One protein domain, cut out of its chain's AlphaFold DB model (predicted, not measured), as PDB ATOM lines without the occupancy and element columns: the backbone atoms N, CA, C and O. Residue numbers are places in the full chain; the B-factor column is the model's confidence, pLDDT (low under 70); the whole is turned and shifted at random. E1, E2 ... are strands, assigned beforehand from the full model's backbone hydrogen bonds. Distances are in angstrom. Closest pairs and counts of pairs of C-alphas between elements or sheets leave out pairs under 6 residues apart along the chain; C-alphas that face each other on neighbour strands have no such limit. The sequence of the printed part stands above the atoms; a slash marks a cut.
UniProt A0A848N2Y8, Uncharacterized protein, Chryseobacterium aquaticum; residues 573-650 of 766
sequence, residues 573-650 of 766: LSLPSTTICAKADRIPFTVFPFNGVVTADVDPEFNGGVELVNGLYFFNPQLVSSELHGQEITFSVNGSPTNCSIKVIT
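AT A GLANCE: This is residues 573 to 650 of the 766 residues of an uncharacterized protein of Chryseobacterium aquaticum (UniProt A0A848N2Y8). The model is a small, only partly closed barrel of short strands: the curled sheet E1, E7, E6, E3 makes one wall, and the hairpin E4 and E5 lies across the inside from E7. The long, bent E7 runs along the wall, while short E2 sits at the rim with residues 573 to 574 paired to it. The printed part has 78 residues with no named helix and seven named strands, E1 to E7 in chain order; the class is all strand, though 33 of the 78 residues, under half, are in named strands. The larger sheet, order E1, E7, E6, E3, is mixed, and E4 with E5 is antiparallel. The whole is compact, with a radius of gyration of the C-alphas of 11.3 A and spans of 32 by 24 by 20 A.

HOW THE PARTS SIT: E1, residues 579 to 581, is an edge strand and parallel to E7, residues 640 to 649, at 42 degrees, with N 649 and O 580 2.9 A apart. E2, residues 590 to 592, pairs with no named strand; residues 573 to 574 pair with its residues 590 to 591, antiparallel. E3, residues 598 to 600, is the other edge strand, antiparallel to E6, residues 632 to 637, with N 636 and O 599 2.9 A apart. E4, residues 610 to 613, and E5, residues 616 to 619, form a hairpin, with N 618 and O 611 2.8 A apart. The closest C-alphas of E3 and E4 are those of Ala 600 and Val 610, 6.5 A apart. Residues 587 to 588 pair with residues 618 to 619 of E5, antiparallel. E6 and E7 form a hairpin, with N 633 and O 646 2.9 A apart. E7 bends by 64 degrees at residue 643; its pairing is staggered, with E6 over 640 to 647 and with E1 over 647 to 649. E5 and E7 are apart.

IN THESE COORDINATES: E1 begins at C-alpha 579, (127.014, 158.213, 161.948). E4 spans 10.0 A and E5 10.3 A. E6 spans 17.0 A from C-alpha 632 at (130.355, 151.845, 156.330). E7 spans 26.1 A and ends at C-alpha 649, (131.948, 161.818, 158.269).

THE WHOLE: The two C-alphas farthest apart are those of Pro 593 and Thr 650, 31.8 A. The printed part has no cut. The link from E5 to E6, residues 620 to 631, is long. The mean pLDDT of the printed part is 87.7; residues 592 to 596 and residue 640 are under 70.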
ATOM      1  N   LEU A 573     125.739 143.893 169.568       88.06
ATOM      2  CA  LEU A 573     126.650 145.012 169.590       88.06
ATOM      3  C   LEU A 573     125.857 146.220 169.118       88.06
ATOM      4  O   LEU A 573     125.155 146.138 168.112       88.06
ATOM      5  N   SER A 574     125.937 147.323 169.847       90.06
ATOM      6  CA  SER A 574     125.315 148.569 169.411       90.06
ATOM      7  C   SER A 574     126.161 149.780 169.768       90.06
ATOM      8  O   SER A 574     126.910 149.781 170.751       90.06
ATOM      9  N   LEU A 575     126.001 150.820 168.956       92.38
ATOM     10  CA  LEU A 575     126.540 152.155 169.166       92.38
ATOM     11  C   LEU A 575     125.382 153.150 169.366       92.38
ATOM     12  O   LEU A 575     124.283 152.912 168.861       92.38
ATOM     13  N   PRO A 576     125.602 154.263 170.088       90.25
ATOM     14  CA  PRO A 576     124.598 155.318 170.264       90.25
ATOM     15  C   PRO A 576     124.139 155.981 168.957       90.25
ATOM     16  O   PRO A 576     123.041 156.528 168.903       90.25
ATOM     17  N   SER A 577     124.973 155.947 167.915       88.38
ATOM     18  CA  SER A 577     124.667 156.466 166.584       88.38
ATOM     19  C   SER A 577     125.300 155.591 165.500       88.38
ATOM     20  O   SER A 577     126.291 154.905 165.734       88.38
ATOM     21  N   THR A 578     124.727 155.635 164.299       91.06
ATOM     22  CA  THR A 578     125.255 154.977 163.089       91.06
ATOM     23  C   THR A 578     126.094 155.929 162.231       91.06
ATOM     24  O   THR A 578     126.637 155.548 161.196       91.06
ATOM     25  N   THR A 579     126.212 157.194 162.632       91.38
ATOM     26  CA  THR A 579     127.014 158.213 161.948       91.38
ATOM     27  C   THR A 579     127.647 159.139 162.981       91.38
ATOM     28  O   THR A 579     127.017 159.467 163.992       91.38
ATOM     29  N   ILE A 580     128.902 159.528 162.758       92.88
ATOM     30  CA  ILE A 580     129.666 160.380 163.677       92.88
ATOM     31  C   ILE A 580     130.718 161.206 162.929       92.88
ATOM     32  O   ILE A 580     131.259 160.776 161.914       92.88
ATOM     33  N   CYS A 581     131.026 162.398 163.435       92.31
ATOM     34  CA  CYS A 581     132.049 163.267 162.858       92.31
ATOM     35  C   CYS A 581     133.464 162.806 163.219       92.31
ATOM     36  O   CYS A 581     133.720 162.444 164.365       92.31
ATOM     37  N   ALA A 582     134.406 162.929 162.283       91.25
ATOM     38  CA  ALA A 582     135.794 162.482 162.448       91.25
ATOM     39  C   ALA A 582     136.523 163.067 163.678       91.25
ATOM     40  O   ALA A 582     137.406 162.419 164.227       91.25
ATOM     41  N   LYS A 583     136.154 164.273 164.145       88.94
ATOM     42  CA  LYS A 583     136.735 164.889 165.359       88.94
ATOM     43  C   LYS A 583     135.831 164.843 166.593       88.94
ATOM     44  O   LYS A 583     136.098 165.557 167.553       88.94
ATOM     45  N   ALA A 584     134.750 164.068 166.574       90.12
ATOM     46  CA  ALA A 584     133.926 163.894 167.766       90.12
ATOM     47  C   ALA A 584     134.695 163.141 168.867       90.12
ATOM     48  O   ALA A 584     135.707 162.484 168.605       90.12
ATOM     49  N   ASP A 585     134.200 163.237 170.099       91.88
ATOM     50  CA  ASP A 585     134.683 162.411 171.201       91.88
ATOM     51  C   ASP A 585     134.312 160.935 170.988       91.88
ATOM     52  O   ASP A 585     133.359 160.598 170.277       91.88
ATOM     53  N   ARG A 586     135.067 160.038 171.630       94.38
ATOM     54  CA  ARG A 586     134.800 158.595 171.585       94.38
ATOM     55  C   ARG A 586     133.428 158.256 172.175       94.38
ATOM     56  O   ARG A 586     133.021 158.821 173.191       94.38
ATOM     57  N   ILE A 587     132.764 157.262 171.597       94.62
ATOM     58  CA  ILE A 587     131.458 156.759 172.044       94.62
ATOM     59  C   ILE A 587     131.572 155.300 172.514       94.62
ATOM     60  O   ILE A 587     132.357 154.535 171.953       94.62
ATOM     61  N   PRO A 588     130.842 154.885 173.563       92.19
ATOM     62  CA  PRO A 588     130.954 153.531 174.097       92.19
ATOM     63  C   PRO A 588     130.223 152.511 173.218       92.19
ATOM     64  O   PRO A 588     129.106 152.764 172.761       92.19
ATOM     65  N   PHE A 589     130.803 151.320 173.062       91.19
ATOM     66  CA  PHE A 589     130.055 150.161 172.585       91.19
ATOM     67  C   PHE A 589     129.184 149.594 173.708       91.19
ATOM     68  O   PHE A 589     129.617 149.467 174.855       91.19
ATOM     69  N   THR A 590     127.973 149.164 173.366       83.88
ATOM     70  CA  THR A 590     127.204 148.243 174.210       83.88
ATOM     71  C   THR A 590     127.421 146.831 173.685       83.88
ATOM     72  O   THR A 590     126.919 146.489 172.617       83.88
ATOM     73  N   VAL A 591     128.192 146.022 174.417       80.00
ATOM     74  CA  VAL A 591     128.592 144.667 174.004       80.00
ATOM     75  C   VAL A 591     127.850 143.619 174.832       80.00
ATOM     76  O   VAL A 591     127.845 143.674 176.065       80.00
ATOM     77  N   PHE A 592     127.252 142.636 174.162       58.81
ATOM     78  CA  PHE A 592     126.731 141.421 174.773       58.81
ATOM     79  C   PHE A 592     127.246 140.184 174.017       58.81
ATOM     80  O   PHE A 592     127.034 140.083 172.805       58.81
ATOM     81  N   PRO A 593     127.896 139.226 174.701       59.91
ATOM     82  CA  PRO A 593     128.189 139.220 176.135       59.91
ATOM     83  C   PRO A 593     129.246 140.281 176.502       59.91
ATOM     84  O   PRO A 593     130.043 140.686 175.663       59.91
ATOM     85  N   PHE A 594     129.260 140.740 177.756       59.16
ATOM     86  CA  PHE A 594     130.106 141.866 178.202       59.16
ATOM     87  C   PHE A 594     131.622 141.599 178.080       59.16
ATOM     88  O   PHE A 594     132.412 142.535 178.071       59.16
ATOM     89  N   ASN A 595     132.030 140.331 177.979       59.84
ATOM     90  CA  ASN A 595     133.414 139.898 177.753       59.84
ATOM     91  C   ASN A 595     133.741 139.625 176.272       59.84
ATOM     92  O   ASN A 595     134.776 139.032 175.979       59.84
ATOM     93  N   GLY A 596     132.849 139.983 175.347       67.81
ATOM     94  CA  GLY A 596     133.084 139.821 173.919       67.81
ATOM     95  C   GLY A 596     134.208 140.731 173.426       67.81
ATOM     96  O   GLY A 596     134.212 141.923 173.719       67.81
ATOM     97  N   VAL A 597     135.147 140.170 172.662       78.31
ATOM     98  CA  VAL A 597     136.216 140.928 171.999       78.31
ATOM     99  C   VAL A 597     135.637 141.597 170.760       78.31
ATOM    100  O   VAL A 597     135.185 140.894 169.858       78.31
ATOM    101  N   VAL A 598     135.643 142.931 170.719       86.62
ATOM    102  CA  VAL A 598     135.165 143.714 169.570       86.62
ATOM    103  C   VAL A 598     136.316 143.961 168.598       86.62
ATOM    104  O   VAL A 598     137.383 144.422 169.005       86.62
ATOM    105  N   THR A 599     136.091 143.683 167.316       88.69
ATOM    106  CA  THR A 599     137.020 143.985 166.217       88.69
ATOM    107  C   THR A 599     136.289 144.715 165.095       88.69
ATOM    108  O   THR A 599     135.109 144.458 164.863       88.69
ATOM    109  N   ALA A 600     136.980 145.623 164.403       93.31
ATOM    110  CA  ALA A 600     136.483 146.201 163.158       93.31
ATOM    111  C   ALA A 600     136.814 145.270 161.991       93.31
ATOM    112  O   ALA A 600     137.942 144.787 161.889       93.31
ATOM    113  N   ASP A 601     135.843 145.045 161.115       92.12
ATOM    114  CA  ASP A 601     135.986 144.170 159.955       92.12
ATOM    115  C   ASP A 601     136.492 144.986 158.758       92.12
ATOM    116  O   ASP A 601     135.769 145.254 157.801       92.12
ATOM    117  N   VAL A 602     137.743 145.437 158.857       91.75
ATOM    118  CA  VAL A 602     138.447 146.237 157.843       91.75
ATOM    119  C   VAL A 602     139.741 145.541 157.426       91.75
ATOM    120  O   VAL A 602     140.189 144.603 158.090       91.75
ATOM    121  N   ASP A 603     140.341 145.982 156.320       88.88
ATOM    122  CA  ASP A 603     141.670 145.508 155.927       88.88
ATOM    123  C   ASP A 603     142.671 145.748 157.081       88.88
ATOM    124  O   ASP A 603     142.662 146.844 157.650       88.88
ATOM    125  N   PRO A 604     143.516 144.765 157.449       84.62
ATOM    126  CA  PRO A 604     144.503 144.907 158.517       84.62
ATOM    127  C   PRO A 604     145.450 146.111 158.390       84.62
ATOM    128  O   PRO A 604     146.043 146.509 159.392       84.62
ATOM    129  N   GLU A 605     145.621 146.677 157.191       90.31
ATOM    130  CA  GLU A 605     146.416 147.894 156.976       90.31
ATOM    131  C   GLU A 605     145.723 149.177 157.480       90.31
ATOM    132  O   GLU A 605     146.391 150.190 157.707       90.31
ATOM    133  N   PHE A 606     144.404 149.145 157.708       92.62
ATOM    134  CA  PHE A 606     143.612 150.283 158.179       92.62
ATOM    135  C   PHE A 606     143.139 150.109 159.625       92.62
ATOM    136  O   PHE A 606     142.879 149.011 160.114       92.62
ATOM    137  N   ASN A 607     142.966 151.230 160.325       93.75
ATOM    138  CA  ASN A 607     142.410 151.246 161.670       93.75
ATOM    139  C   ASN A 607     140.914 151.579 161.615       93.75
ATOM    140  O   ASN A 607     140.524 152.670 161.201       93.75
ATOM    141  N   GLY A 608     140.071 150.643 162.057       94.00
ATOM    142  CA  GLY A 608     138.616 150.811 162.109       94.00
ATOM    143  C   GLY A 608     138.087 151.516 163.364       94.00
ATOM    144  O   GLY A 608     136.885 151.479 163.607       94.00
ATOM    145  N   GLY A 609     138.947 152.123 164.190       94.38
ATOM    146  CA  GLY A 609     138.546 153.000 165.297       94.38
ATOM    147  C   GLY A 609     138.122 152.308 166.595       94.38
ATOM    148  O   GLY A 609     137.555 152.963 167.467       94.38
ATOM    149  N   VAL A 610     138.367 151.004 166.758       95.38
ATOM    150  CA  VAL A 610     138.039 150.275 167.998       95.38
ATOM    151  C   VAL A 610     139.162 150.445 169.023       95.38
ATOM    152  O   VAL A 610     140.308 150.084 168.770       95.38
ATOM    153  N   GLU A 611     138.825 150.956 170.204       93.94
ATOM    154  CA  GLU A 611     139.757 151.207 171.307       93.94
ATOM    155  C   GLU A 611     139.268 150.505 172.588       93.94
ATOM    156  O   GLU A 611     138.072 150.498 172.884       93.94
ATOM    157  N   LEU A 612     140.182 149.925 173.375       88.00
ATOM    158  CA  LEU A 612     139.876 149.306 174.671       88.00
ATOM    159  C   LEU A 612     140.432 150.173 175.805       88.00
ATOM    160  O   LEU A 612     141.645 150.311 175.946       88.00
ATOM    161  N   VAL A 613     139.552 150.710 176.653       83.75
ATOM    162  CA  VAL A 613     139.928 151.581 177.778       83.75
ATOM    163  C   VAL A 613     139.298 151.048 179.058       83.75
ATOM    164  O   VAL A 613     138.080 150.917 179.149       83.75
ATOM    165  N   ASN A 614     140.119 150.727 180.065       79.81
ATOM    166  CA  ASN A 614     139.668 150.197 181.362       79.81
ATOM    167  C   ASN A 614     138.725 148.976 181.253       79.81
ATOM    168  O   ASN A 614     137.792 148.831 182.041       79.81
ATOM    169  N   GLY A 615     138.951 148.101 180.264       72.94
ATOM    170  CA  GLY A 615     138.140 146.897 180.040       72.94
ATOM    171  C   GLY A 615     136.798 147.133 179.333       72.94
ATOM    172  O   GLY A 615     136.010 146.199 179.221       72.94
ATOM    173  N   LEU A 616     136.533 148.352 178.852       77.94
ATOM    174  CA  LEU A 616     135.357 148.703 178.055       77.94
ATOM    175  C   LEU A 616     135.775 149.097 176.637       77.94
ATOM    176  O   LEU A 616     136.745 149.837 176.451       77.94
ATOM    177  N   TYR A 617     135.033 148.613 175.643       90.19
ATOM    178  CA  TYR A 617     135.257 148.960 174.243       90.19
ATOM    179  C   TYR A 617     134.591 150.294 173.889       90.19
ATOM    180  O   TYR A 617     133.423 150.530 174.209       90.19
ATOM    181  N   PHE A 618     135.325 151.135 173.169       94.88
ATOM    182  CA  PHE A 618     134.867 152.404 172.615       94.88
ATOM    183  C   PHE A 618     135.122 152.443 171.110       94.88
ATOM    184  O   PHE A 618     136.094 151.868 170.619       94.88
ATOM    185  N   PHE A 619     134.261 153.154 170.394       97.06
ATOM    186  CA  PHE A 619     134.546 153.611 169.046       97.06
ATOM    187  C   PHE A 619     135.112 155.030 169.118       97.06
ATOM    188  O   PHE A 619     134.466 155.939 169.646       97.06
ATOM    189  N   ASN A 620     136.321 155.215 168.601       96.31
ATOM    190  CA  ASN A 620     137.023 156.486 168.579       96.31
ATOM    191  C   ASN A 620     137.200 156.951 167.121       96.31
ATOM    192  O   ASN A 620     138.078 156.434 166.423       96.31
ATOM    193  N   PRO A 621     136.403 157.929 166.652       94.62
ATOM    194  CA  PRO A 621     136.442 158.367 165.257       94.62
ATOM    195  C   PRO A 621     137.779 159.012 164.865       94.62
ATOM    196  O   PRO A 621     138.117 159.018 163.689       94.62
ATOM    197  N   GLN A 622     138.568 159.500 165.829       93.81
ATOM    198  CA  GLN A 622     139.868 160.127 165.569       93.81
ATOM    199  C   GLN A 622     140.979 159.109 165.264       93.81
ATOM    200  O   GLN A 622     142.037 159.491 164.770       93.81
ATOM    201  N   LEU A 623     140.757 157.826 165.576       95.00
ATOM    202  CA  LEU A 623     141.680 156.732 165.255       95.00
ATOM    203  C   LEU A 623     141.370 156.079 163.903       95.00
ATOM    204  O   LEU A 623     142.136 155.223 163.463       95.00
ATOM    205  N   VAL A 624     140.251 156.442 163.272       96.12
ATOM    206  CA  VAL A 624     139.822 155.847 162.007       96.12
ATOM    207  C   VAL A 624     140.705 156.354 160.871       96.12
ATOM    208  O   VAL A 624     140.930 157.555 160.735       96.12
ATOM    209  N   SER A 625     141.207 155.431 160.051       94.25
ATOM    210  CA  SER A 625     141.967 155.766 158.842       94.25
ATOM    211  C   SER A 625     141.129 156.626 157.884       94.25
ATOM    212  O   SER A 625     139.959 156.327 157.639       94.25
ATOM    213  N   SER A 626     141.722 157.676 157.305       89.94
ATOM    214  CA  SER A 626     141.020 158.633 156.431       89.94
ATOM    215  C   SER A 626     140.371 157.990 155.204       89.94
ATOM    216  O   SER A 626     139.354 158.477 154.717       89.94
ATOM    217  N   GLU A 627     140.927 156.878 154.728       93.50
ATOM    218  CA  GLU A 627     140.445 156.075 153.604       93.50
ATOM    219  C   GLU A 627     139.080 155.437 153.895       93.50
ATOM    220  O   GLU A 627     138.300 155.192 152.974       93.50
ATOM    221  N   LEU A 628     138.779 155.194 155.175       93.38
ATOM    222  CA  LEU A 628     137.512 154.627 155.634       93.38
ATOM    223  C   LEU A 628     136.435 155.701 155.863       93.38
ATOM    224  O   LEU A 628     135.269 155.363 156.074       93.38
ATOM    225  N   HIS A 629     136.777 156.995 155.816       91.75
ATOM    226  CA  HIS A 629     135.778 158.057 155.938       91.75
ATOM    227  C   HIS A 629     134.775 157.991 154.782       91.75
ATOM    228  O   HIS A 629     135.122 157.767 153.626       91.75
ATOM    229  N   GLY A 630     133.496 158.188 155.096       86.88
ATOM    230  CA  GLY A 630     132.407 158.059 154.131       86.88
ATOM    231  C   GLY A 630     131.983 156.613 153.829       86.88
ATOM    232  O   GLY A 630     130.907 156.429 153.248       86.88
ATOM    233  N   GLN A 631     132.755 155.607 154.258       92.00
ATOM    234  CA  GLN A 631     132.426 154.186 154.128       92.00
ATOM    235  C   GLN A 631     131.702 153.661 155.376       92.00
ATOM    236  O   GLN A 631     131.765 154.254 156.454       92.00
ATOM    237  N   GLU A 632     130.978 152.555 155.215       94.12
ATOM    238  CA  GLU A 632     130.355 151.845 156.330       94.12
ATOM    239  C   GLU A 632     131.370 150.876 156.948       94.12
ATOM    240  O   GLU A 632     131.885 149.995 156.263       94.12
ATOM    241  N   ILE A 633     131.661 151.045 158.238       95.88
ATOM    242  CA  ILE A 633     132.547 150.164 159.006       95.88
ATOM    243  C   ILE A 633     131.671 149.208 159.811       95.88
ATOM    244  O   ILE A 633     130.839 149.657 160.602       95.88
ATOM    245  N   THR A 634     131.862 147.903 159.627       95.56
ATOM    246  CA  THR A 634     131.163 146.851 160.379       95.56
ATOM    247  C   THR A 634     132.054 146.252 161.458       95.56
ATOM    248  O   THR A 634     133.283 146.351 161.405       95.56
ATOM    249  N   PHE A 635     131.428 145.627 162.452       94.19
ATOM    250  CA  PHE A 635     132.133 145.074 163.602       94.19
ATOM    251  C   PHE A 635     131.725 143.633 163.894       94.19
ATOM    252  O   PHE A 635     130.553 143.252 163.776       94.19
ATOM    253  N   SER A 636     132.687 142.876 164.407       85.06
ATOM    254  CA  SER A 636     132.514 141.510 164.887       85.06
ATOM    255  C   SER A 636     132.749 141.418 166.392       85.06
ATOM    256  O   SER A 636     133.545 142.161 166.968       85.06
ATOM    257  N   VAL A 637     132.064 140.473 167.041       78.00
ATOM    258  CA  VAL A 637     132.292 140.118 168.448       78.00
ATOM    259  C   VAL A 637     132.747 138.666 168.512       78.00
ATOM    260  O   VAL A 637     132.035 137.770 168.060       78.00
ATOM    261  N   ASN A 638     133.934 138.415 169.072       72.88
ATOM    262  CA  ASN A 638     134.569 137.088 169.108       72.88
ATOM    263  C   ASN A 638     134.672 136.426 167.713       72.88
ATOM    264  O   ASN A 638     134.484 135.216 167.581       72.88
ATOM    265  N   GLY A 639     134.911 137.222 166.665       71.19
ATOM    266  CA  GLY A 639     134.988 136.755 165.275       71.19
ATOM    267  C   GLY A 639     133.642 136.404 164.625       71.19
ATOM    268  O   GLY A 639     133.632 135.892 163.511       71.19
ATOM    269  N   SER A 640     132.512 136.649 165.301       69.69
ATOM    270  CA  SER A 640     131.176 136.528 164.704       69.69
ATOM    271  C   SER A 640     130.678 137.898 164.225       69.69
ATOM    272  O   SER A 640     130.707 138.839 165.027       69.69
ATOM    273  N   PRO A 641     130.177 138.016 162.980       81.38
ATOM    274  CA  PRO A 641     129.703 139.286 162.434       81.38
ATOM    275  C   PRO A 641     128.462 139.790 163.174       81.38
ATOM    276  O   PRO A 641     127.620 139.001 163.616       81.38
ATOM    277  N   THR A 642     128.328 141.112 163.291       85.31
ATOM    278  CA  THR A 642     127.154 141.770 163.884       85.31
ATOM    279  C   THR A 642     126.451 142.675 162.870       85.31
ATOM    280  O   THR A 642     126.971 142.944 161.793       85.31
ATOM    281  N   ASN A 643     125.255 143.159 163.207       88.44
ATOM    282  CA  ASN A 643     124.565 144.202 162.441       88.44
ATOM    283  C   ASN A 643     124.946 145.626 162.894       88.44
ATOM    284  O   ASN A 643     124.290 146.583 162.490       88.44
ATOM    285  N   CYS A 644     125.940 145.765 163.777       91.75
ATOM    286  CA  CYS A 644     126.441 147.059 164.212       91.75
ATOM    287  C   CYS A 644     127.358 147.620 163.129       91.75
ATOM    288  O   CYS A 644     128.351 146.986 162.764       91.75
ATOM    289  N   SER A 645     127.043 148.819 162.658       95.00
ATOM    290  CA  SER A 645     127.879 149.559 161.729       95.00
ATOM    291  C   SER A 645     127.909 151.040 162.083       95.00
ATOM    292  O   SER A 645     127.025 151.560 162.775       95.00
ATOM    293  N   ILE A 646     128.955 151.724 161.627       96.12
ATOM    294  CA  ILE A 646     129.069 153.173 161.753       96.12
ATOM    295  C   ILE A 646     129.740 153.777 160.526       96.12
ATOM    296  O   ILE A 646     130.641 153.187 159.931       96.12
ATOM    297  N   LYS A 647     129.306 154.982 160.168       94.56
ATOM    298  CA  LYS A 647     129.905 155.801 159.119       94.56
ATOM    299  C   LYS A 647     130.567 157.032 159.733       94.56
ATOM    300  O   LYS A 647     129.912 157.814 160.425       94.56
ATOM    301  N   VAL A 648     131.859 157.219 159.470       93.69
ATOM    302  CA  VAL A 648     132.593 158.416 159.908       93.69
ATOM    303  C   VAL A 648     132.531 159.478 158.819       93.69
ATOM    304  O   VAL A 648     132.887 159.218 157.671       93.69
ATOM    305  N   ILE A 649     132.077 160.676 159.177       90.44
ATOM    306  CA  ILE A 649     131.948 161.818 158.269       90.44
ATOM    307  C   ILE A 649     133.126 162.760 158.488       90.44
ATOM    308  O   ILE A 649     133.383 163.221 159.608       90.44
ATOM    309  N   THR A 650     133.841 163.069 157.409       86.75
ATOM    310  CA  THR A 650     134.894 164.088 157.425       86.75
ATOM    311  C   THR A 650     134.270 165.439 157.766       86.75
ATOM    312  O   THR A 650     133.318 165.870 157.121       86.75
TER     313      THR A 650